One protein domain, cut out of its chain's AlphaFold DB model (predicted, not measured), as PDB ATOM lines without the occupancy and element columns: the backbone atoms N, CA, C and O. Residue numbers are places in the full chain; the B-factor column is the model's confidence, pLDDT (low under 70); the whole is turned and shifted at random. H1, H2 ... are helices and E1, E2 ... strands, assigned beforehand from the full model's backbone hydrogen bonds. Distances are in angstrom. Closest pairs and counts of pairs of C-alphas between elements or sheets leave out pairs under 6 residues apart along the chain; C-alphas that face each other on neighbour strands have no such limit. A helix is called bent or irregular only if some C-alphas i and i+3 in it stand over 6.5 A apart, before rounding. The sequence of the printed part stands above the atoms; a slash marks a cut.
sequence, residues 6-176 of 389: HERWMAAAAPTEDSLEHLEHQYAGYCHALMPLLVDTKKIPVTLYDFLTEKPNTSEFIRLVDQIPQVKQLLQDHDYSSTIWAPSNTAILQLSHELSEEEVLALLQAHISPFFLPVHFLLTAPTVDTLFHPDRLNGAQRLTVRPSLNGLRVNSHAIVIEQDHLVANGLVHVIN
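This is residues 6 to 176 of the 389 residues of an uncharacterized protein of Aspergillus brasiliensis (strain CBS 101740 / IMI 381727 / IBT 21946) (UniProt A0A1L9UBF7). A strongly twisted six-stranded sheet curls like part of a barrel; H4, H5, H6 and H8 gather near its E1 and E6 end, and short H9 sits over the face opposite to H4. H1, H2 and H3 come first and have few contacts with the rest. The printed part has 171 residues, with nine named helices and six named strands in the order H1 to H6, E1, H7, H8, H9, E2 to E6; the class is mixed, helices and strands. The sheet, in the order E1 E6 E5 E4 E3 E2, is mixed. The whole is compact, with a radius of gyration of the C-alphas of 15.3 A and spans of 46 by 37 by 37 A.

Begin at H1, residues 6 to 12, close but not clearly touching H6, residues 69 to 76; the closest C-alphas, His 6 and Gln 70, are 6.7 A apart. H2, residues 16 to 27, only grazes the sheet; it is close but not clearly touching H3, residues 35 to 38, with C-alphas 24 and 35 closest at 7.4 A. H4, residues 48 to 54, touches H6 about perpendicular at 88 degrees, closest at C-alphas 49 and 75, 5.0 A. Next comes the hub, H5, residues 56 to 65, which touches H4 at a steep tilt of 50 degrees, closest at C-alphas 52 and 58, 5.9 A. It touches H7, residues 89 to 92, closest at C-alphas 60 and 89, 5.3 A, and only just H8, residues 101 to 110, with 3 pairs of C-alphas within 8 A, closest at 64 and 104, 6.5 A. Edge strand E1, residues 82 to 87, is parallel to E6, residues 170 to 175, with N 84 and O 171 at 2.8 A. H4 lies over E6 at a height over the sheet of 9.4 A; H9, residues 119 to 122, is on the opposite face at 7.1 A. E2, residues 127 to 129, E3, 142 to 148, E4, 151 to 154, E5, 158 to 167, and E6 form a meander, each strand the antiparallel neighbour of the one before; look for N 143 and O 128, 2.8 A, N 153 and O 146, 2.8 A, N 158 and O 154, 3.0 A, and N 172 and O 165, 2.8 A. In H1, H2, H4, H6 and H8 every O i to N i+4 pair is within hydrogen-bond range; in H5 4 of 6 are, and H3, H7 and H9 are too short for such a pair.

Find C-alpha 6 at (60.048, 35.334, 12.183), where H1 begins. H2 spans 16.3 A, H8 14.2 A and H5 15.0 A; H5 is irregular, C-alphas 57 and 60 being 7.8 A apart. E3 spans 18.9 A; E5, 22.5 A, starts at (38.234, 50.110, 2.000) and bends by 64 degrees at residue 161. E6 ends at C-alpha 175, (38.546, 49.555, 8.121).

The farthest C-alphas, Gly 29 and His 97, are 46.4 A apart. The printed part has no cut, and the link E2 to E3 is long, 12 residues. Mean pLDDT of the printed part is 82.5; residues 6 to 44 are under 70.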
ATOM      1  N   HIS A   6      60.273  34.507  11.002       41.53
ATOM      2  CA  HIS A   6      60.048  35.334  12.183       41.53
ATOM      3  C   HIS A   6      61.151  36.388  12.407       41.53
ATOM      4  O   HIS A   6      60.845  37.569  12.537       41.53
ATOM      5  N   GLU A   7      62.433  36.008  12.373       45.56
ATOM      6  CA  GLU A   7      63.560  36.951  12.485       45.56
ATOM      7  C   GLU A   7      63.603  37.950  11.317       45.56
ATOM      8  O   GLU A   7      64.002  39.096  11.509       45.56
ATOM      9  N   ARG A   8      63.157  37.558  10.114       53.28
ATOM     10  CA  ARG A   8      63.051  38.483   8.970       53.28
ATOM     11  C   ARG A   8      61.945  39.520   9.151       53.28
ATOM     12  O   ARG A   8      62.136  40.657   8.737       53.28
ATOM     13  N   TRP A   9      60.812  39.162   9.756       51.59
ATOM     14  CA  TRP A   9      59.722  40.112  10.014       51.59
ATOM     15  C   TRP A   9      60.001  41.013  11.207       51.59
ATOM     16  O   TRP A   9      59.737  42.207  11.124       51.59
ATOM     17  N   MET A  10      60.601  40.473  12.268       47.75
ATOM     18  CA  MET A  10      61.100  41.269  13.392       47.75
ATOM     19  C   MET A  10      62.187  42.243  12.923       47.75
ATOM     20  O   MET A  10      62.210  43.383  13.354       47.75
ATOM     21  N   ALA A  11      63.039  41.850  11.969       51.53
ATOM     22  CA  ALA A  11      63.979  42.773  11.331       51.53
ATOM     23  C   ALA A  11      63.311  43.794  10.384       51.53
ATOM     24  O   ALA A  11      63.919  44.818  10.078       51.53
ATOM     25  N   ALA A  12      62.102  43.514   9.883       53.34
ATOM     26  CA  ALA A  12      61.356  44.411   8.997       53.34
ATOM     27  C   ALA A  12      60.495  45.427   9.766       53.34
ATOM     28  O   ALA A  12      60.258  46.519   9.250       53.34
ATOM     29  N   ALA A  13      60.025  45.078  10.966       57.78
ATOM     30  CA  ALA A  13      59.394  46.007  11.893       57.78
ATOM     31  C   ALA A  13      60.466  46.896  12.534       57.78
ATOM     32  O   ALA A  13      61.488  46.411  13.019       57.78
ATOM     33  N   ALA A  14      60.244  48.209  12.529       60.12
ATOM     34  CA  ALA A  14      61.166  49.116  13.191       60.12
ATOM     35  C   ALA A  14      60.998  49.014  14.721       60.12
ATOM     36  O   ALA A  14      59.861  48.889  15.204       60.12
ATOM     37  N   PRO A  15      62.097  49.102  15.494       66.44
ATOM     38  CA  PRO A  15      62.012  49.273  16.936       66.44
ATOM     39  C   PRO A  15      61.067  50.422  17.293       66.44
ATOM     40  O   PRO A  15      60.932  51.392  16.538       66.44
ATOM     41  N   THR A  16      60.388  50.328  18.433       66.25
ATOM     42  CA  THR A  16      59.400  51.333  18.846       66.25
ATOM     43  C   THR A  16      60.017  52.724  18.987       66.25
ATOM     44  O   THR A  16      59.444  53.695  18.494       66.25
ATOM     45  N   GLU A  17      61.203  52.833  19.594       62.84
ATOM     46  CA  GLU A  17      61.899  54.122  19.719       62.84
ATOM     47  C   GLU A  17      62.308  54.674  18.348       62.84
ATOM     48  O   GLU A  17      61.951  55.807  18.035       62.84
ATOM     49  N   ASP A  18      62.904  53.849  17.482       61.81
ATOM     50  CA  ASP A  18      63.266  54.238  16.113       61.81
ATOM     51  C   ASP A  18      62.043  54.684  15.299       61.81
ATOM     52  O   ASP A  18      62.112  55.652  14.548       61.81
ATOM     53  N   SER A  19      60.903  54.003  15.447       61.41
ATOM     54  CA  SER A  19      59.651  54.350  14.760       61.41
ATOM     55  C   SER A  19      59.115  55.710  15.196       61.41
ATOM     56  O   SER A  19      58.613  56.473  14.367       61.41
ATOM     57  N   LEU A  20      59.212  56.016  16.492       62.47
ATOM     58  CA  LEU A  20      58.795  57.296  17.054       62.47
ATOM     59  C   LEU A  20      59.767  58.410  16.668       62.47
ATOM     60  O   LEU A  20      59.311  59.453  16.211       62.47
ATOM     61  N   GLU A  21      61.078  58.183  16.755       62.19
ATOM     62  CA  GLU A  21      62.094  59.134  16.290       62.19
ATOM     63  C   GLU A  21      61.932  59.418  14.795       62.19
ATOM     64  O   GLU A  21      61.930  60.568  14.362       62.19
ATOM     65  N   HIS A  22      61.719  58.380  13.987       60.50
ATOM     66  CA  HIS A  22      61.441  58.503  12.563       60.50
ATOM     67  C   HIS A  22      60.207  59.359  12.293       60.50
ATOM     68  O   HIS A  22      60.214  60.200  11.390       60.50
ATOM     69  N   LEU A  23      59.156  59.165  13.085       57.31
ATOM     70  CA  LEU A  23      57.954  59.967  13.007       57.31
ATOM     71  C   LEU A  23      58.231  61.418  13.418       57.31
ATOM     72  O   LEU A  23      57.904  62.331  12.668       57.31
ATOM     73  N   GLU A  24      58.895  61.662  14.544       56.47
ATOM     74  CA  GLU A  24      59.295  63.004  14.982       56.47
ATOM     75  C   GLU A  24      60.141  63.722  13.918       56.47
ATOM     76  O   GLU A  24      59.876  64.882  13.586       56.47
ATOM     77  N   HIS A  25      61.087  63.012  13.300       57.12
ATOM     78  CA  HIS A  25      61.917  63.509  12.207       57.12
ATOM     79  C   HIS A  25      61.113  63.813  10.938       57.12
ATOM     80  O   HIS A  25      61.296  64.874  10.338       57.12
ATOM     81  N   GLN A  26      60.196  62.930  10.529       51.78
ATOM     82  CA  GLN A  26      59.325  63.157   9.370       51.78
ATOM     83  C   GLN A  26      58.341  64.317   9.585       51.78
ATOM     84  O   GLN A  26      57.918  64.955   8.617       51.78
ATOM     85  N   TYR A  27      57.988  64.613  10.839       50.06
ATOM     86  CA  TYR A  27      56.927  65.549  11.204       50.06
ATOM     87  C   TYR A  27      57.370  66.860  11.847       50.06
ATOM     88  O   TYR A  27      56.503  67.710  12.090       50.06
ATOM     89  N   ALA A  28      58.671  67.083  12.052       48.78
ATOM     90  CA  ALA A  28      59.211  68.320  12.623       48.78
ATOM     91  C   ALA A  28      58.684  69.604  11.935       48.78
ATOM     92  O   ALA A  28      58.610  70.656  12.567       48.78
ATOM     93  N   GLY A  29      58.248  69.515  10.668       44.84
ATOM     94  CA  GLY A  29      57.622  70.615   9.924       44.84
ATOM     95  C   GLY A  29      56.081  70.644   9.859       44.84
ATOM     96  O   GLY A  29      55.543  71.674   9.463       44.84
ATOM     97  N   TYR A  30      55.355  69.568  10.205       45.88
ATOM     98  CA  TYR A  30      53.898  69.457   9.962       45.88
ATOM     99  C   TYR A  30      53.033  69.211  11.210       45.88
ATOM    100  O   TYR A  30      51.866  69.603  11.203       45.88
ATOM    101  N   CYS A  31      53.553  68.609  12.288       46.28
ATOM    102  CA  CYS A  31      52.713  68.237  13.438       46.28
ATOM    103  C   CYS A  31      53.327  68.562  14.804       46.28
ATOM    104  O   CYS A  31      53.515  67.680  15.637       46.28
ATOM    105  N   HIS A  32      53.452  69.856  15.115       48.16
ATOM    106  CA  HIS A  32      53.502  70.306  16.517       48.16
ATOM    107  C   HIS A  32      52.286  69.816  17.340       48.16
ATOM    108  O   HIS A  32      52.358  69.743  18.561       48.16
ATOM    109  N   ALA A  33      51.171  69.458  16.686       47.62
ATOM    110  CA  ALA A  33      49.937  69.004  17.330       47.62
ATOM    111  C   ALA A  33      49.945  67.533  17.798       47.62
ATOM    112  O   ALA A  33      49.202  67.207  18.719       47.62
ATOM    113  N   LEU A  34      50.758  66.654  17.193       48.53
ATOM    114  CA  LEU A  34      50.859  65.238  17.594       48.53
ATOM    115  C   LEU A  34      52.015  64.986  18.570       48.53
ATOM    116  O   LEU A  34      51.951  64.036  19.344       48.53
ATOM    117  N   MET A  35      53.031  65.856  18.591       52.72
ATOM    118  CA  MET A  35      54.159  65.751  19.526       52.72
ATOM    119  C   MET A  35      53.743  65.597  21.003       52.72
ATOM    120  O   MET A  35      54.321  64.749  21.676       52.72
ATOM    121  N   PRO A  36      52.709  66.292  21.527       55.53
ATOM    122  CA  PRO A  36      52.255  66.077  22.902       55.53
ATOM    123  C   PRO A  36      51.708  64.666  23.172       55.53
ATOM    124  O   PRO A  36      51.823  64.186  24.294       55.53
ATOM    125  N   LEU A  37      51.127  64.003  22.162       52.34
ATOM    126  CA  LEU A  37      50.576  62.644  22.272       52.34
ATOM    127  C   LEU A  37      51.676  61.577  22.209       52.34
ATOM    128  O   LEU A  37      51.571  60.560  22.885       52.34
ATOM    129  N   LEU A  38      52.748  61.824  21.445       53.25
ATOM    130  CA  LEU A  38      53.906  60.925  21.346       53.25
ATOM    131  C   LEU A  38      54.704  60.866  22.656       53.25
ATOM    132  O   LEU A  38      55.214  59.814  23.016       53.25
ATOM    133  N   VAL A  39      54.743  61.962  23.418       51.91
ATOM    134  CA  VAL A  39      55.381  62.001  24.748       51.91
ATOM    135  C   VAL A  39      54.617  61.151  25.783       51.91
ATOM    136  O   VAL A  39      55.203  60.726  26.781       51.91
ATOM    137  N   ASP A  40      53.329  60.863  25.557       53.28
ATOM    138  CA  ASP A  40      52.474  60.093  26.478       53.28
ATOM    139  C   ASP A  40      52.376  58.591  26.134       53.28
ATOM    140  O   ASP A  40      51.888  57.810  26.951       53.28
ATOM    141  N   THR A  41      52.891  58.143  24.978       50.53
ATOM    142  CA  THR A  41      52.833  56.724  24.551       50.53
ATOM    143  C   THR A  41      53.588  55.787  25.477       50.53
ATOM    144  O   THR A  41      53.097  54.701  25.772       50.53
ATOM    145  N   LYS A  42      54.720  56.240  26.039       51.62
ATOM    146  CA  LYS A  42      55.507  55.497  27.040       51.62
ATOM    147  C   LYS A  42      54.724  55.200  28.335       51.62
ATOM    148  O   LYS A  42      55.226  54.480  29.192       51.62
ATOM    149  N   LYS A  43      53.512  55.752  28.506       54.84
ATOM    150  CA  LYS A  43      52.610  55.488  29.642       54.84
ATOM    151  C   LYS A  43      51.384  54.650  29.286       54.84
ATOM    152  O   LYS A  43      50.605  54.345  30.189       54.84
ATOM    153  N   ILE A  44      51.178  54.301  28.017       64.19
ATOM    154  CA  ILE A  44      50.048  53.470  27.599       64.19
ATOM    155  C   ILE A  44      50.434  52.007  27.862       64.19
ATOM    156  O   ILE A  44      51.389  51.533  27.258       64.19
ATOM    157  N   PRO A  45      49.747  51.274  28.758       71.88
ATOM    158  CA  PRO A  45      50.121  49.897  29.088       71.88
ATOM    159  C   PRO A  45      49.517  48.860  28.129       71.88
ATOM    160  O   PRO A  45      49.817  47.680  28.243       71.88
ATOM    161  N   VAL A  46      48.626  49.285  27.229       88.69
ATOM    162  CA  VAL A  46      47.815  48.399  26.386       88.69
ATOM    163  C   VAL A  46      48.535  48.148  25.065       88.69
ATOM    164  O   VAL A  46      48.866  49.107  24.365       88.69
ATOM    165  N   THR A  47      48.766  46.881  24.721       92.25
ATOM    166  CA  THR A  47      49.362  46.490  23.433       92.25
ATOM    167  C   THR A  47      48.343  46.545  22.288       92.25
ATOM    168  O   THR A  47      47.135  46.643  22.510       92.25
ATOM    169  N   LEU A  48      48.808  46.441  21.041       94.88
ATOM    170  CA  LEU A  48      47.973  46.261  19.853       94.88
ATOM    171  C   LEU A  48      47.044  45.053  20.019       94.88
ATOM    172  O   LEU A  48      45.854  45.155  19.722       94.88
ATOM    173  N   TYR A  49      47.570  43.929  20.517       96.56
ATOM    174  CA  TYR A  49      46.775  42.725  20.754       96.56
ATOM    175  C   TYR A  49      45.683  42.954  21.806       96.56
ATOM    176  O   TYR A  49      44.519  42.624  21.561       96.56
ATOM    177  N   ASP A  50      46.032  43.556  22.947       95.62
ATOM    178  CA  ASP A  50      45.085  43.797  24.043       95.62
ATOM    179  C   ASP A  50      43.977  44.759  23.599       95.62
ATOM    180  O   ASP A  50      42.790  44.473  23.766       95.62
ATOM    181  N   PHE A  51      44.351  45.853  22.926       95.31
ATOM    182  CA  PHE A  51      43.409  46.846  22.413       95.31
ATOM    183  C   PHE A  51      42.407  46.238  21.422       95.31
ATOM    184  O   PHE A  51      41.203  46.491  21.504       95.31
ATOM    185  N   LEU A  52      42.886  45.418  20.480       96.75
ATOM    186  CA  LEU A  52      42.030  44.752  19.495       96.75
ATOM    187  C   LEU A  52      41.151  43.658  20.120       96.75
ATOM    188  O   LEU A  52      40.054  43.410  19.617       96.75
ATOM    189  N   THR A  53      41.606  43.020  21.202       96.81
ATOM    190  CA  THR A  53      40.842  41.997  21.937       96.81
ATOM    191  C   THR A  53      39.684  42.610  22.721       96.81
ATOM    192  O   THR A  53      38.585  42.058  22.734       96.81
ATOM    193  N   GLU A  54      39.890  43.774  23.338       94.31
ATOM    194  CA  GLU A  54      38.841  44.468  24.095       94.31
ATOM    195  C   GLU A  54      37.763  45.087  23.195       94.31
ATOM    196  O   GLU A  54      36.639  45.344  23.637       94.31
ATOM    197  N   LYS A  55      38.080  45.326  21.921       93.38
ATOM    198  CA  LYS A  55      37.193  46.023  20.996       93.38
ATOM    199  C   LYS A  55      36.185  45.052  20.347       93.38
ATOM    200  O   LYS A  55      36.568  44.209  19.537       93.38
ATOM    201  N   PRO A  56      34.860  45.211  20.576       91.62
ATOM    202  CA  PRO A  56      33.867  44.238  20.100       91.62
ATOM    203  C   PRO A  56      33.815  44.056  18.578       91.62
ATOM    204  O   PRO A  56      33.383  43.015  18.102       91.62
ATOM    205  N   ASN A  57      34.224  45.071  17.810       93.94
ATOM    206  CA  ASN A  57      34.143  45.077  16.347       93.94
ATOM    207  C   ASN A  57      35.373  44.458  15.651       93.94
ATOM    208  O   ASN A  57      35.428  44.477  14.425       93.94
ATOM    209  N   THR A  58      36.357  43.953  16.400       96.38
ATOM    210  CA  THR A  58      37.593  43.352  15.860       96.38
ATOM    211  C   THR A  58      37.829  41.922  16.350       96.38
ATOM    212  O   THR A  58      38.883  41.345  16.087       96.38
ATOM    213  N   SER A  59      36.853  41.308  17.026       96.50
ATOM    214  CA  SER A  59      36.967  39.944  17.556       96.50
ATOM    215  C   SER A  59      37.225  38.889  16.471       96.50
ATOM    216  O   SER A  59      37.989  37.957  16.700       96.50
ATOM    217  N   GLU A  60      36.650  39.043  15.274       96.50
ATOM    218  CA  GLU A  60      36.927  38.140  14.147       96.50
ATOM    219  C   GLU A  60      38.355  38.299  13.623       96.50
ATOM    220  O   GLU A  60      38.968  37.325  13.194       96.50
ATOM    221  N   PHE A  61      38.915  39.511  13.690       97.19
ATOM    222  CA  PHE A  61      40.308  39.742  13.318       97.19
ATOM    223  C   PHE A  61      41.243  39.076  14.326       97.19
ATOM    224  O   PHE A  61      42.181  38.389  13.932       97.19
ATOM    225  N   ILE A  62      40.938  39.188  15.622       97.88
ATOM    226  CA  ILE A  62      41.699  38.508  16.677       97.88
ATOM    227  C   ILE A  62      41.611  36.987  16.545       97.88
ATOM    228  O   ILE A  62      42.627  36.314  16.684       97.88
ATOM    229  N   ARG A  63      40.456  36.440  16.147       96.50
ATOM    230  CA  ARG A  63      40.322  35.010  15.827       96.50
ATOM    231  C   ARG A  63      41.291  34.561  14.725       96.50
ATOM    232  O   ARG A  63      41.761  33.426  14.762       96.50
ATOM    233  N   LEU A  64      41.575  35.410  13.732       96.94
ATOM    234  CA  LEU A  64      42.592  35.140  12.706       96.94
ATOM    235  C   LEU A  64      44.013  35.274  13.272       96.94
ATOM    236  O   LEU A  64      44.842  34.403  13.033       96.94
ATOM    237  N   VAL A  65      44.284  36.314  14.063       97.38
ATOM    238  CA  VAL A  65      45.586  36.518  14.728       97.38
ATOM    239  C   VAL A  65      45.952  35.339  15.634       97.38
ATOM    240  O   VAL A  65      47.089  34.877  15.607       97.38
ATOM    241  N   ASP A  66      44.996  34.807  16.396       97.25
ATOM    242  CA  ASP A  66      45.214  33.681  17.309       97.25
ATOM    243  C   ASP A  66      45.592  32.373  16.597       97.25
ATOM    244  O   ASP A  66      46.181  31.492  17.225       97.25
ATOM    245  N   GLN A  67      45.301  32.248  15.297       96.31
ATOM    246  CA  GLN A  67      45.733  31.105  14.483       96.31
ATOM    247  C   GLN A  67      47.205  31.194  14.081       96.31
ATOM    248  O   GLN A  67      47.785  30.178  13.719       96.31
ATOM    249  N   ILE A  68      47.813  32.383  14.150       96.94
ATOM    250  CA  ILE A  68      49.162  32.661  13.654       96.94
ATOM    251  C   ILE A  68      50.037  33.148  14.827       96.94
ATOM    252  O   ILE A  68      50.165  34.359  15.046       96.94
ATOM    253  N   PRO A  69      50.676  32.233  15.593       94.69
ATOM    254  CA  PRO A  69      51.387  32.564  16.835       94.69
ATOM    255  C   PRO A  69      52.438  33.668  16.681       94.69
ATOM    256  O   PRO A  69      52.570  34.536  17.536       94.69
ATOM    257  N   GLN A  70      53.144  33.664  15.554       90.62
ATOM    258  CA  GLN A  70      54.155  34.657  15.196       90.62
ATOM    259  C   GLN A  70      53.599  36.081  15.027       90.62
ATOM    260  O   GLN A  70      54.237  37.033  15.468       90.62
ATOM    261  N   VAL A  71      52.404  36.245  14.443       94.31
ATOM    262  CA  VAL A  71      51.747  37.561  14.340       94.31
ATOM    263  C   VAL A  71      51.203  37.971  15.702       94.31
ATOM    264  O   VAL A  71      51.366  39.118  16.100       94.31
ATOM    265  N   LYS A  72      50.612  37.036  16.453       95.94
ATOM    266  CA  LYS A  72      50.160  37.299  17.822       95.94
ATOM    267  C   LYS A  72      51.291  37.825  18.706       95.94
ATOM    268  O   LYS A  72      51.108  38.841  19.366       95.94
ATOM    269  N   GLN A  73      52.454  37.174  18.669       93.62
ATOM    270  CA  GLN A  73      53.633  37.604  19.414       93.62
ATOM    271  C   GLN A  73      54.073  39.013  19.001       93.62
ATOM    272  O   GLN A  73      54.290  39.842  19.875       93.62
ATOM    273  N   LEU A  74      54.115  39.313  17.696       91.56
ATOM    274  CA  LEU A  74      54.432  40.657  17.199       91.56
ATOM    275  C   LEU A  74      53.478  41.724  17.767       91.56
ATOM    276  O   LEU A  74      53.923  42.792  18.168       91.56
ATOM    277  N   LEU A  75      52.172  41.444  17.834       94.00
ATOM    278  CA  LEU A  75      51.189  42.405  18.356       94.00
ATOM    279  C   LEU A  75      51.251  42.588  19.883       94.00
ATOM    280  O   LEU A  75      50.705  43.569  20.392       94.00
ATOM    281  N   GLN A  76      51.883  41.660  20.601       93.62
ATOM    282  CA  GLN A  76      52.096  41.715  22.052       93.62
ATOM    283  C   GLN A  76      53.463  42.304  22.430       93.62
ATOM    284  O   GLN A  76      53.662  42.684  23.581       93.62
ATOM    285  N   ASP A  77      54.403  42.363  21.488       89.44
ATOM    286  CA  ASP A  77      55.766  42.813  21.741       89.44
ATOM    287  C   ASP A  77      55.825  44.343  21.865       89.44
ATOM    288  O   ASP A  77      55.376  45.070  20.979       89.44
ATOM    289  N   HIS A  78      56.370  44.838  22.976       85.75
ATOM    290  CA  HIS A  78      56.510  46.271  23.236       85.75
ATOM    291  C   HIS A  78      57.690  46.904  22.488       85.75
ATOM    292  O   HIS A  78      57.695  48.121  22.264       85.75
ATOM    293  N   ASP A  79      58.668  46.099  22.079       82.00
ATOM    294  CA  ASP A  79      59.900  46.587  21.463       82.00
ATOM    295  C   ASP A  79      59.708  46.933  19.980       82.00
ATOM    296  O   ASP A  79      60.529  47.653  19.408       82.00
ATOM    297  N   TYR A  80      58.601  46.498  19.371       80.81
ATOM    298  CA  TYR A  80      58.302  46.696  17.954       80.81
ATOM    299  C   TYR A  80      57.035  47.502  17.745       80.81
ATOM    300  O   TYR A  80      56.010  47.253  18.373       80.81
ATOM    301  N   SER A  81      57.087  48.439  16.801       82.25
ATOM    302  CA  SER A  81      55.937  49.269  16.461       82.25
ATOM    303  C   SER A  81      55.350  48.917  15.105       82.25
ATOM    304  O   SER A  81      56.054  48.621  14.142       82.25
ATOM    305  N   SER A  82      54.024  48.956  15.010       89.62
ATOM    306  CA  SER A  82      53.308  48.706  13.756       89.62
ATOM    307  C   SER A  82      52.002  49.486  13.670       89.62
ATOM    308  O   SER A  82      51.441  49.919  14.676       89.62
ATOM    309  N   THR A  83      51.490  49.654  12.453       93.19
ATOM    310  CA  THR A  83      50.121  50.129  12.225       93.19
ATOM    311  C   THR A  83      49.252  48.980  11.743       93.19
ATOM    312  O   THR A  83      49.572  48.339  10.743       93.19
ATOM    313  N   ILE A  84      48.136  48.748  12.430       97.31
ATOM    314  CA  ILE A  84      47.163  47.713  12.092       97.31
ATOM    315  C   ILE A  84      45.989  48.340  11.355       97.31
ATOM    316  O   ILE A  84      45.297  49.213  11.877       97.31
ATOM    317  N   TRP A  85      45.737  47.842  10.152       97.50
ATOM    318  CA  TRP A  85      44.560  48.150   9.352       97.50
ATOM    319  C   TRP A  85      43.468  47.133   9.686       97.50
ATOM    320  O   TRP A  85      43.201  46.237   8.899       97.50
ATOM    321  N   ALA A  86      42.883  47.204  10.880       97.75
ATOM    322  CA  ALA A  86      41.998  46.166  11.404       97.75
ATOM    323  C   ALA A  86      40.646  46.140  10.658       97.75
ATOM    324  O   ALA A  86      39.853  47.074  10.806       97.75
ATOM    325  N   PRO A  87      40.326  45.101   9.868       97.75
ATOM    326  CA  PRO A  87      39.008  44.977   9.269       97.75
ATOM    327  C   PRO A  87      37.959  44.708  10.352       97.75
ATOM    328  O   PRO A  87      38.186  43.944  11.290       97.75
ATOM    329  N   SER A  88      36.796  45.343  10.218       97.25
ATOM    330  CA  SER A  88      35.669  45.105  11.119       97.25
ATOM    331  C   SER A  88      35.174  43.657  11.041       97.25
ATOM    332  O   SER A  88      35.349  42.973  10.031       97.25
ATOM    333  N   ASN A  89      34.457  43.199  12.067       96.81
ATOM    334  CA  ASN A  89      33.819  41.880  12.045       96.81
ATOM    335  C   ASN A  89      32.921  41.709  10.816       96.81
ATOM    336  O   ASN A  89      32.960  40.677  10.153       96.81
ATOM    337  N   THR A  90      32.152  42.743  10.457       95.62
ATOM    338  CA  THR A  90      31.321  42.724   9.245       95.62
ATOM    339  C   THR A  90      32.151  42.513   7.980       95.62
ATOM    340  O   THR A  90      31.697  41.813   7.084       95.62
ATOM    341  N   ALA A  91      33.356  43.084   7.905       95.06
ATOM    342  CA  ALA A  91      34.249  42.906   6.768       95.06
ATOM    343  C   ALA A  91      34.786  41.471   6.668       95.06
ATOM    344  O   ALA A  91      34.781  40.895   5.584       95.06
ATOM    345  N   ILE A  92      35.222  40.877   7.783       94.75
ATOM    346  CA  ILE A  92      35.755  39.504   7.792       94.75
ATOM    347  C   ILE A  92      34.652  38.484   7.498       94.75
ATOM    348  O   ILE A  92      34.866  37.555   6.727       94.75
ATOM    349  N   LEU A  93      33.453  38.674   8.052       92.81
ATOM    350  CA  LEU A  93      32.321  37.767   7.832       92.81
ATOM    351  C   LEU A  93      31.805  37.769   6.381       92.81
ATOM    352  O   LEU A  93      31.032  36.891   6.011       92.81
ATOM    353  N   GLN A  94      32.216  38.737   5.555       90.94
ATOM    354  CA  GLN A  94      31.930  38.748   4.116       90.94
ATOM    355  C   GLN A  94      32.862  37.836   3.306       90.94
ATOM    356  O   GLN A  94      32.614  37.631   2.116       90.94
ATOM    357  N   LEU A  95      33.921  37.288   3.910       87.62
ATOM    358  CA  LEU A  95      34.773  36.306   3.248       87.62
ATOM    359  C   LEU A  95      33.958  35.038   2.962       87.62
ATOM    360  O   LEU A  95      33.366  34.434   3.850       87.62
ATOM    361  N   SER A  96      33.897  34.654   1.688       71.44
ATOM    362  CA  SER A  96      32.991  33.612   1.193       71.44
ATOM    363  C   SER A  96      33.507  32.180   1.367       71.44
ATOM    364  O   SER A  96      32.835  31.244   0.939       71.44
ATOM    365  N   HIS A  97      34.714  32.005   1.906       82.38
ATOM    366  CA  HIS A  97      35.386  30.714   2.034       82.38
ATOM    367  C   HIS A  97      36.234  30.660   3.306       82.38
ATOM    368  O   HIS A  97      36.633  31.692   3.848       82.38
ATOM    369  N   GLU A  98      36.495  29.441   3.772       86.19
ATOM    370  CA  GLU A  98      37.478  29.187   4.822       86.19
ATOM    371  C   GLU A  98      38.885  29.384   4.255       86.19
ATOM    372  O   GLU A  98      39.193  28.888   3.172       86.19
ATOM    373  N   LEU A  99      39.715  30.128   4.986       89.81
ATOM    374  CA  LEU A  99      41.102  30.399   4.626       89.81
ATOM    375  C   LEU A  99      42.007  29.308   5.202       89.81
ATOM    376  O   LEU A  99      41.853  28.915   6.359       89.81
ATOM    377  N   SER A 100      42.976  28.860   4.411       93.75
ATOM    378  CA  SER A 100      44.118  28.086   4.898       93.75
ATOM    379  C   SER A 100      45.017  28.928   5.811       93.75
ATOM    380  O   SER A 100      44.970  30.157   5.792       93.75
ATOM    381  N   GLU A 101      45.878  28.283   6.601       93.12
ATOM    382  CA  GLU A 101      46.815  28.980   7.497       93.12
ATOM    383  C   GLU A 101      47.748  29.944   6.736       93.12
ATOM    384  O   GLU A 101      47.981  31.067   7.186       93.12
ATOM    385  N   GLU A 102      48.211  29.550   5.545       92.00
ATOM    386  CA  GLU A 102      49.033  30.390   4.663       92.00
ATOM    387  C   GLU A 102      48.266  31.629   4.173       92.00
ATOM    388  O   GLU A 102      48.798  32.742   4.183       92.00
ATOM    389  N   GLU A 103      46.993  31.468   3.803       93.38
ATOM    390  CA  GLU A 103      46.132  32.583   3.398       93.38
ATOM    391  C   GLU A 103      45.814  33.515   4.571       93.38
ATOM    392  O   GLU A 103      45.774  34.733   4.387       93.38
ATOM    393  N   VAL A 104      45.633  32.976   5.782       95.31
ATOM    394  CA  VAL A 104      45.469  33.783   7.000       95.31
ATOM    395  C   VAL A 104      46.740  34.584   7.282       95.31
ATOM    396  O   VAL A 104      46.648  35.788   7.523       95.31
ATOM    397  N   LEU A 105      47.922  33.967   7.206       94.88
ATOM    398  CA  LEU A 105      49.197  34.665   7.385       94.88
ATOM    399  C   LEU A 105      49.367  35.798   6.364       94.88
ATOM    400  O   LEU A 105      49.640  36.934   6.758       94.88
ATOM    401  N   ALA A 106      49.153  35.518   5.076       93.81
ATOM    402  CA  ALA A 106      49.251  36.512   4.010       93.81
ATOM    403  C   ALA A 106      48.251  37.664   4.206       93.81
ATOM    404  O   ALA A 106      48.603  38.838   4.045       93.81
ATOM    405  N   LEU A 107      47.013  37.344   4.606       95.19
ATOM    406  CA  LEU A 107      45.993  38.334   4.937       95.19
ATOM    407  C   LEU A 107      46.465  39.218   6.090       95.19
ATOM    408  O   LEU A 107      46.463  40.438   5.941       95.19
ATOM    409  N   LEU A 108      46.894  38.640   7.214       96.81
ATOM    410  CA  LEU A 108      47.361  39.410   8.369       96.81
ATOM    411  C   LEU A 108      48.541  40.309   7.991       96.81
ATOM    412  O   LEU A 108      48.500  41.505   8.257       96.81
ATOM    413  N   GLN A 109      49.542  39.783   7.284       95.44
ATOM    414  CA  GLN A 109      50.695  40.561   6.830       95.44
ATOM    415  C   GLN A 109      50.302  41.739   5.930       95.44
ATOM    416  O   GLN A 109      50.892  42.813   6.039       95.44
ATOM    417  N   ALA A 110      49.286  41.579   5.077       95.81
ATOM    418  CA  ALA A 110      48.781  42.652   4.222       95.81
ATOM    419  C   ALA A 110      48.004  43.740   4.993       95.81
ATOM    420  O   ALA A 110      47.816  44.838   4.466       95.81
ATOM    421  N   HIS A 111      47.561  43.455   6.222       97.44
ATOM    422  CA  HIS A 111      46.867  44.398   7.109       97.44
ATOM    423  C   HIS A 111      47.785  44.995   8.187       97.44
ATOM    424  O   HIS A 111      47.306  45.740   9.043       97.44
ATOM    425  N   ILE A 112      49.091  44.718   8.152       96.12
ATOM    426  CA  ILE A 112      50.064  45.250   9.113       96.12
ATOM    427  C   ILE A 112      51.129  46.033   8.357       96.12
ATOM    428  O   ILE A 112      51.769  45.504   7.453       96.12
ATOM    429  N   SER A 113      51.333  47.291   8.734       92.88
ATOM    430  CA  SER A 113      52.428  48.129   8.245       92.88
ATOM    431  C   SER A 113      53.534  48.238   9.302       92.88
ATOM    432  O   SER A 113      53.206  48.514  10.455       92.88
ATOM    433  N   PRO A 114      54.825  48.114   8.934       86.25
ATOM    434  CA  PRO A 114      55.954  48.071   9.881       86.25
ATOM    435  C   PRO A 114      56.339  49.428  10.500       86.25
ATOM    436  O   PRO A 114      57.435  49.581  11.032       86.25
ATOM    437  N   PHE A 115      55.468  50.435  10.394       77.38
ATOM    438  CA  PHE A 115      55.729  51.803  10.834       77.38
ATOM    439  C   PHE A 115      54.503  52.388  11.524       77.38
ATOM    440  O   PHE A 115      53.375  51.930  11.317       77.38
ATOM    441  N   PHE A 116      54.713  53.459  12.283       76.94
ATOM    442  CA  PHE A 116      53.637  54.278  12.819       76.94
ATOM    443  C   PHE A 116      53.089  55.203  11.724       76.94
ATOM    444  O   PHE A 116      53.809  56.051  11.198       76.94
ATOM    445  N   LEU A 117      51.819  55.036  11.349       81.69
ATOM    446  CA  LEU A 117      51.215  55.713  10.197       81.69
ATOM    447  C   LEU A 117      49.956  56.488  10.610       81.69
ATOM    448  O   LEU A 117      48.842  56.037  10.328       81.69
ATOM    449  N   PRO A 118      50.086  57.664  11.247       81.00
ATOM    450  CA  PRO A 118      48.933  58.485  11.583       81.00
ATOM    451  C   PRO A 118      48.275  59.015  10.313       81.00
ATOM    452  O   PRO A 118      48.941  59.231   9.295       81.00
ATOM    453  N   VAL A 119      46.983  59.331  10.371       82.44
ATOM    454  CA  VAL A 119      46.234  59.852   9.212       82.44
ATOM    455  C   VAL A 119      46.917  61.065   8.585       82.44
ATOM    456  O   VAL A 119      46.993  61.171   7.363       82.44
ATOM    457  N   HIS A 120      47.502  61.945   9.396       76.50
ATOM    458  CA  HIS A 120      48.223  63.121   8.906       76.50
ATOM    459  C   HIS A 120      49.447  62.769   8.035       76.50
ATOM    460  O   HIS A 120      49.742  63.497   7.089       76.50
ATOM    461  N   PHE A 121      50.131  61.647   8.299       77.81
ATOM    462  CA  PHE A 121      51.276  61.174   7.506       77.81
ATOM    463  C   PHE A 121      50.769  60.676   6.169       77.81
ATOM    464  O   PHE A 121      51.313  61.014   5.119       77.81
ATOM    465  N   LEU A 122      49.680  59.913   6.227       80.94
ATOM    466  CA  LEU A 122      49.024  59.291   5.088       80.94
ATOM    467  C   LEU A 122      48.501  60.324   4.077       80.94
ATOM    468  O   LEU A 122      48.400  60.024   2.892       80.94
ATOM    469  N   LEU A 123      48.264  61.575   4.496       77.75
ATOM    470  CA  LEU A 123      47.995  62.691   3.576       77.75
ATOM    471  C   LEU A 123      49.201  63.060   2.701       77.75
ATOM    472  O   LEU A 123      49.033  63.651   1.636       77.75
ATOM    473  N   THR A 124      50.413  62.742   3.149       75.19
ATOM    474  CA  THR A 124      51.666  63.032   2.444       75.19
ATOM    475  C   THR A 124      52.318  61.794   1.834       75.19
ATOM    476  O   THR A 124      53.152  61.937   0.938       75.19
ATOM    477  N   ALA A 125      51.939  60.602   2.294       79.19
ATOM    478  CA  ALA A 125      52.460  59.316   1.862       79.19
ATOM    479  C   ALA A 125      51.418  58.590   0.991       79.19
ATOM    480  O   ALA A 125      50.536  57.912   1.515       79.19
ATOM    481  N   PRO A 126      51.498  58.717  -0.346       82.44
ATOM    482  CA  PRO A 126      50.497  58.172  -1.264       82.44
ATOM    483  C   PRO A 126      50.372  56.647  -1.195       82.44
ATOM    484  O   PRO A 126      49.303  56.093  -1.465       82.44
ATOM    485  N   THR A 127      51.479  55.987  -0.856       90.44
ATOM    486  CA  THR A 127      51.542  54.551  -0.642       90.44
ATOM    487  C   THR A 127      52.412  54.229   0.566       90.44
ATOM    488  O   THR A 127      53.388  54.943   0.828       90.44
ATOM    489  N   VAL A 128      52.096  53.142   1.264       89.50
ATOM    490  CA  VAL A 128      52.807  52.679   2.468       89.50
ATOM    491  C   VAL A 128      53.055  51.178   2.408       89.50
ATOM    492  O   VAL A 128      52.288  50.459   1.772       89.50
ATOM    493  N   ASP A 129      54.127  50.717   3.046       89.62
ATOM    494  CA  ASP A 129      54.495  49.300   3.081       89.62
ATOM    495  C   ASP A 129      53.588  48.486   4.006       89.62
ATOM    496  O   ASP A 129      53.029  49.005   4.975       89.62
ATOM    497  N   THR A 130      53.469  47.197   3.706       93.44
ATOM    498  CA  THR A 130      52.911  46.176   4.602       93.44
ATOM    499  C   THR A 130      54.003  45.183   4.993       93.44
ATOM    500  O   THR A 130      55.118  45.253   4.479       93.44
ATOM    501  N   LEU A 131      53.705  44.236   5.878       92.00
ATOM    502  CA  LEU A 131      54.611  43.121   6.162       92.00
ATOM    503  C   LEU A 131      54.600  42.057   5.056       92.00
ATOM    504  O   LEU A 131      55.491  41.208   5.010       92.00
ATOM    505  N   PHE A 132      53.619  42.091   4.153       92.81
ATOM    506  CA  PHE A 132      53.470  41.078   3.115       92.81
ATOM    507  C   PHE A 132      54.484  41.277   1.985       92.81
ATOM    508  O   PHE A 132      54.582  42.367   1.424       92.81
ATOM    509  N   HIS A 133      55.208  40.217   1.624       91.50
ATOM    510  CA  HIS A 133      56.220  40.219   0.563       91.50
ATOM    511  C   HIS A 133      55.876  39.153  -0.488       91.50
ATOM    512  O   HIS A 133      56.168  37.980  -0.273       91.50
ATOM    513  N   PRO A 134      55.246  39.532  -1.616       90.00
ATOM    514  CA  PRO A 134      54.963  38.598  -2.702       90.00
ATOM    515  C   PRO A 134      56.246  38.109  -3.388       90.00
ATOM    516  O   PRO A 134      57.134  38.913  -3.673       90.00
ATOM    517  N   ASP A 135      56.293  36.835  -3.785       88.62
ATOM    518  CA  ASP A 135      57.471  36.213  -4.422       88.62
ATOM    519  C   ASP A 135      57.974  36.944  -5.673       88.62
ATOM    520  O   ASP A 135      59.166  36.934  -5.984       88.62
ATOM    521  N   ARG A 136      57.051  37.560  -6.418       91.19
ATOM    522  CA  ARG A 136      57.321  38.228  -7.697       91.19
ATOM    523  C   ARG A 136      57.467  39.741  -7.572       91.19
ATOM    524  O   ARG A 136      57.614  40.400  -8.599       91.19
ATOM    525  N   LEU A 137      57.458  40.300  -6.363       91.81
ATOM    526  CA  LEU A 137      57.707  41.719  -6.110       91.81
ATOM    527  C   LEU A 137      59.117  41.902  -5.536       91.81
ATOM    528  O   LEU A 137      59.578  41.108  -4.727       91.81
ATOM    529  N   ASN A 138      59.820  42.960  -5.931       87.75
ATOM    530  CA  ASN A 138      61.147  43.301  -5.398       87.75
ATOM    531  C   ASN A 138      61.095  44.091  -4.075       87.75
ATOM    532  O   ASN A 138      62.001  44.858  -3.759       87.75
ATOM    533  N   GLY A 139      60.022  43.927  -3.304       86.75
ATOM    534  CA  GLY A 139      59.787  44.654  -2.065       86.75
ATOM    535  C   GLY A 139      58.478  44.244  -1.404       86.75
ATOM    536  O   GLY A 139      57.812  43.301  -1.837       86.75
ATOM    537  N   ALA A 140      58.106  44.974  -0.356       89.00
ATOM    538  CA  ALA A 140      56.837  44.776   0.326       89.00
ATOM    539  C   ALA A 140      55.655  45.144  -0.581       89.00
ATOM    540  O   ALA A 140      55.695  46.119  -1.339       89.00
ATOM    541  N   GLN A 141      54.555  44.406  -0.450       92.44
ATOM    542  CA  GLN A 141      53.272  44.837  -0.977       92.44
ATOM    543  C   GLN A 141      52.879  46.150  -0.303       92.44
ATOM    544  O   GLN A 141      52.909  46.274   0.923       92.44
ATOM    545  N   ARG A 142      52.460  47.119  -1.115       93.31
ATOM    546  CA  ARG A 142      52.066  48.445  -0.641       93.31
ATOM    547  C   ARG A 142      50.551  48.598  -0.567       93.31
ATOM    548  O   ARG A 142      49.796  47.908  -1.262       93.31
ATOM    549  N   LEU A 143      50.100  49.543   0.248       94.81
ATOM    550  CA  LEU A 143      48.728  50.048   0.283       94.81
ATOM    551  C   LEU A 143      48.684  51.428  -0.357       94.81
ATOM    552  O   LEU A 143      49.594  52.222  -0.131       94.81
ATOM    553  N   THR A 144      47.636  51.734  -1.122       93.19
ATOM    554  CA  THR A 144      47.356  53.129  -1.495       93.19
ATOM    555  C   THR A 144      46.485  53.750  -0.425       93.19
ATOM    556  O   THR A 144      45.529  53.126   0.036       93.19
ATOM    557  N   VAL A 145      46.793  54.987  -0.049       89.75
ATOM    558  CA  VAL A 145      45.997  55.715   0.932       89.75
ATOM    559  C   VAL A 145      45.626  57.076   0.356       89.75
ATOM    560  O   VAL A 145      46.476  57.839  -0.109       89.75
ATOM    561  N   ARG A 146      44.319  57.340   0.267       88.81
ATOM    562  CA  ARG A 146      43.766  58.487  -0.462       88.81
ATOM    563  C   ARG A 146      42.640  59.142   0.332       88.81
ATOM    564  O   ARG A 146      41.697  58.450   0.716       88.81
ATOM    565  N   PRO A 147      42.669  60.468   0.541       87.75
ATOM    566  CA  PRO A 147      41.519  61.188   1.072       87.75
ATOM    567  C   PRO A 147      40.296  61.021   0.166       87.75
ATOM    568  O   PRO A 147      40.407  61.012  -1.060       87.75
ATOM    569  N   SER A 148      39.115  60.914   0.766       87.62
ATOM    570  CA  SER A 148      37.839  60.925   0.055       87.62
ATOM    571  C   SER A 148      36.785  61.697   0.847       87.62
ATOM    572  O   SER A 148      36.996  62.027   2.011       87.62
ATOM    573  N   LEU A 149      35.628  61.960   0.231       85.75
ATOM    574  CA  LEU A 149      34.508  62.636   0.902       85.75
ATOM    575  C   LEU A 149      34.004  61.884   2.148       85.75
ATOM    576  O   LEU A 149      33.497  62.517   3.065       85.75
ATOM    577  N   ASN A 150      34.177  60.558   2.197       83.88
ATOM    578  CA  ASN A 150      33.689  59.697   3.282       83.88
ATOM    579  C   ASN A 150      34.826  59.227   4.206       83.88
ATOM    580  O   ASN A 150      34.748  58.141   4.770       83.88
ATOM    581  N   GLY A 151      35.903  60.009   4.314       85.56
ATOM    582  CA  GLY A 151      37.091  59.654   5.089       85.56
ATOM    583  C   GLY A 151      38.214  59.070   4.234       85.56
ATOM    584  O   GLY A 151      38.217  59.173   3.002       85.56
ATOM    585  N   LEU A 152      39.210  58.490   4.897       91.44
ATOM    586  CA  LEU A 152      40.402  57.961   4.245       91.44
ATOM    587  C   LEU A 152      40.093  56.623   3.564       91.44
ATOM    588  O   LEU A 152      39.557  55.709   4.188       91.44
ATOM    589  N   ARG A 153      40.430  56.505   2.278       93.69
ATOM    590  CA  ARG A 153      40.326  55.255   1.525       93.69
ATOM    591  C   ARG A 153      41.659  54.536   1.488       93.69
ATOM    592  O   ARG A 153      42.667  55.132   1.116       93.69
ATOM    593  N   VAL A 154      41.621  53.247   1.788       94.19
ATOM    594  CA  VAL A 154      42.728  52.308   1.631       94.19
ATOM    595  C   VAL A 154      42.427  51.440   0.415       94.19
ATOM    596  O   VAL A 154      41.328  50.899   0.280       94.19
ATOM    597  N   ASN A 155      43.380  51.329  -0.509       93.00
ATOM    598  CA  ASN A 155      43.253  50.527  -1.732       93.00
ATOM    599  C   ASN A 155      42.053  50.903  -2.609       93.00
ATOM    600  O   ASN A 155      41.479  50.057  -3.286       93.00
ATOM    601  N   SER A 156      41.649  52.174  -2.583       87.94
ATOM    602  CA  SER A 156      40.491  52.726  -3.307       87.94
ATOM    603  C   SER A 156      39.104  52.228  -2.868       87.94
ATOM    604  O   SER A 156      38.128  52.914  -3.170       87.94
ATOM    605  N   HIS A 157      38.982  51.104  -2.152       88.44
ATOM    606  CA  HIS A 157      37.689  50.500  -1.793       88.44
ATOM    607  C   HIS A 157      37.410  50.470  -0.280       88.44
ATOM    608  O   HIS A 157      36.288  50.776   0.128       88.44
ATOM    609  N   ALA A 158      38.408  50.161   0.554       95.44
ATOM    610  CA  ALA A 158      38.234  50.110   2.000       95.44
ATOM    611  C   ALA A 158      38.210  51.532   2.568       95.44
ATOM    612  O   ALA A 158      38.976  52.394   2.141       95.44
ATOM    613  N   ILE A 159      37.325  51.791   3.520       95.38
ATOM    614  CA  ILE A 159      37.187  53.079   4.200       95.38
ATOM    615  C   ILE A 159      37.637  52.894   5.642       95.38
ATOM    616  O   ILE A 159      37.187  51.963   6.312       95.38
ATOM    617  N   VAL A 160      38.496  53.797   6.112       95.38
ATOM    618  CA  VAL A 160      38.840  53.910   7.530       95.38
ATOM    619  C   VAL A 160      37.630  54.477   8.273       95.38
ATOM    620  O   VAL A 160      37.209  55.602   8.010       95.38
ATOM    621  N   ILE A 161      37.045  53.675   9.163       95.06
ATOM    622  CA  ILE A 161      35.855  54.019   9.958       95.06
ATOM    623  C   ILE A 161      36.202  54.458  11.382       95.06
ATOM    624  O   ILE A 161      35.436  55.202  11.988       95.06
ATOM    625  N   GLU A 162      37.359  54.041  11.894       94.12
ATOM    626  CA  GLU A 162      37.947  54.536  13.139       94.12
ATOM    627  C   GLU A 162      39.453  54.691  12.915       94.12
ATOM    628  O   GLU A 162      40.058  53.851  12.252       94.12
ATOM    629  N   GLN A 163      40.057  55.770  13.406       91.25
ATOM    630  CA  GLN A 163      41.409  56.166  13.008       91.25
ATOM    631  C   GLN A 163      42.236  56.673  14.186       91.25
ATOM    632  O   GLN A 163      41.682  57.194  15.151       91.25
ATOM    633  N   ASP A 164      43.559  56.591  14.047       88.06
ATOM    634  CA  ASP A 164      44.544  57.145  14.982       88.06
ATOM    635  C   ASP A 164      44.393  56.622  16.430       88.06
ATOM    636  O   ASP A 164      44.657  57.341  17.396       88.06
ATOM    637  N   HIS A 165      44.018  55.348  16.610       90.12
ATOM    638  CA  HIS A 165      44.051  54.712  17.931       90.12
ATOM    639  C   HIS A 165      45.482  54.356  18.316       90.12
ATOM    640  O   HIS A 165      46.017  53.324  17.913       90.12
ATOM    641  N   LEU A 166      46.099  55.240  19.085       86.75
ATOM    642  CA  LEU A 166      47.454  55.092  19.588       86.75
ATOM    643  C   LEU A 166      47.499  54.174  20.816       86.75
ATOM    644  O   LEU A 166      46.752  54.378  21.774       86.75
ATOM    645  N   VAL A 167      48.383  53.177  20.773       86.81
ATOM    646  CA  VAL A 167      48.610  52.184  21.835       86.81
ATOM    647  C   VAL A 167      50.107  52.061  22.157       86.81
ATOM    648  O   VAL A 167      50.921  52.762  21.558       86.81
ATOM    649  N   ALA A 168      50.484  51.190  23.101       84.25
ATOM    650  CA  ALA A 168      51.861  51.074  23.601       84.25
ATOM    651  C   ALA A 168      52.897  50.796  22.499       84.25
ATOM    652  O   ALA A 168      53.987  51.361  22.508       84.25
ATOM    653  N   ASN A 169      52.541  49.920  21.561       85.06
ATOM    654  CA  ASN A 169      53.420  49.371  20.533       85.06
ATOM    655  C   ASN A 169      52.863  49.596  19.115       85.06
ATOM    656  O   ASN A 169      53.094  48.802  18.205       85.06
ATOM    657  N   GLY A 170      52.085  50.669  18.902       87.69
ATOM    658  CA  GLY A 170      51.619  50.989  17.556       87.69
ATOM    659  C   GLY A 170      50.358  51.831  17.437       87.69
ATOM    660  O   GLY A 170      49.946  52.547  18.350       87.69
ATOM    661  N   LEU A 171      49.750  51.734  16.256       90.06
ATOM    662  CA  LEU A 171      48.546  52.457  15.870       90.06
ATOM    663  C   LEU A 171      47.502  51.502  15.283       90.06
ATOM    664  O   LEU A 171      47.845  50.589  14.536       90.06
ATOM    665  N   VAL A 172      46.221  51.738  15.554       95.38
ATOM    666  CA  VAL A 172      45.116  51.004  14.924       95.38
ATOM    667  C   VAL A 172      44.232  51.948  14.109       95.38
ATOM    668  O   VAL A 172      43.737  52.961  14.609       95.38
ATOM    669  N   HIS A 173      43.984  51.559  12.858       96.06
ATOM    670  CA  HIS A 173      42.926  52.087  11.998       96.06
ATOM    671  C   HIS A 173      41.931  50.967  11.716       96.06
ATOM    672  O   HIS A 173      42.302  49.948  11.139       96.06
ATOM    673  N   VAL A 174      40.664  51.140  12.090       97.19
ATOM    674  CA  VAL A 174      39.614  50.171  11.761       97.19
ATOM    675  C   VAL A 174      39.083  50.468  10.364       97.19
ATOM    676  O   VAL A 174      38.683  51.597  10.077       97.19
ATOM    677  N   ILE A 175      39.041  49.458   9.497       97.19
ATOM    678  CA  ILE A 175      38.546  49.555   8.121       97.19
ATOM    679  C   ILE A 175      37.276  48.728   7.918       97.19
ATOM    680  O   ILE A 175      37.051  47.706   8.562       97.19
ATOM    681  N   ASN A 176      36.414  49.163   7.001       96.00
ATOM    682  CA  ASN A 176      35.128  48.503   6.746       96.00
ATOM    683  C   ASN A 176      35.180  47.340   5.738       96.00
ATOM    684  O   ASN A 176      34.130  46.781   5.426       96.00
TER     685      ASN A 176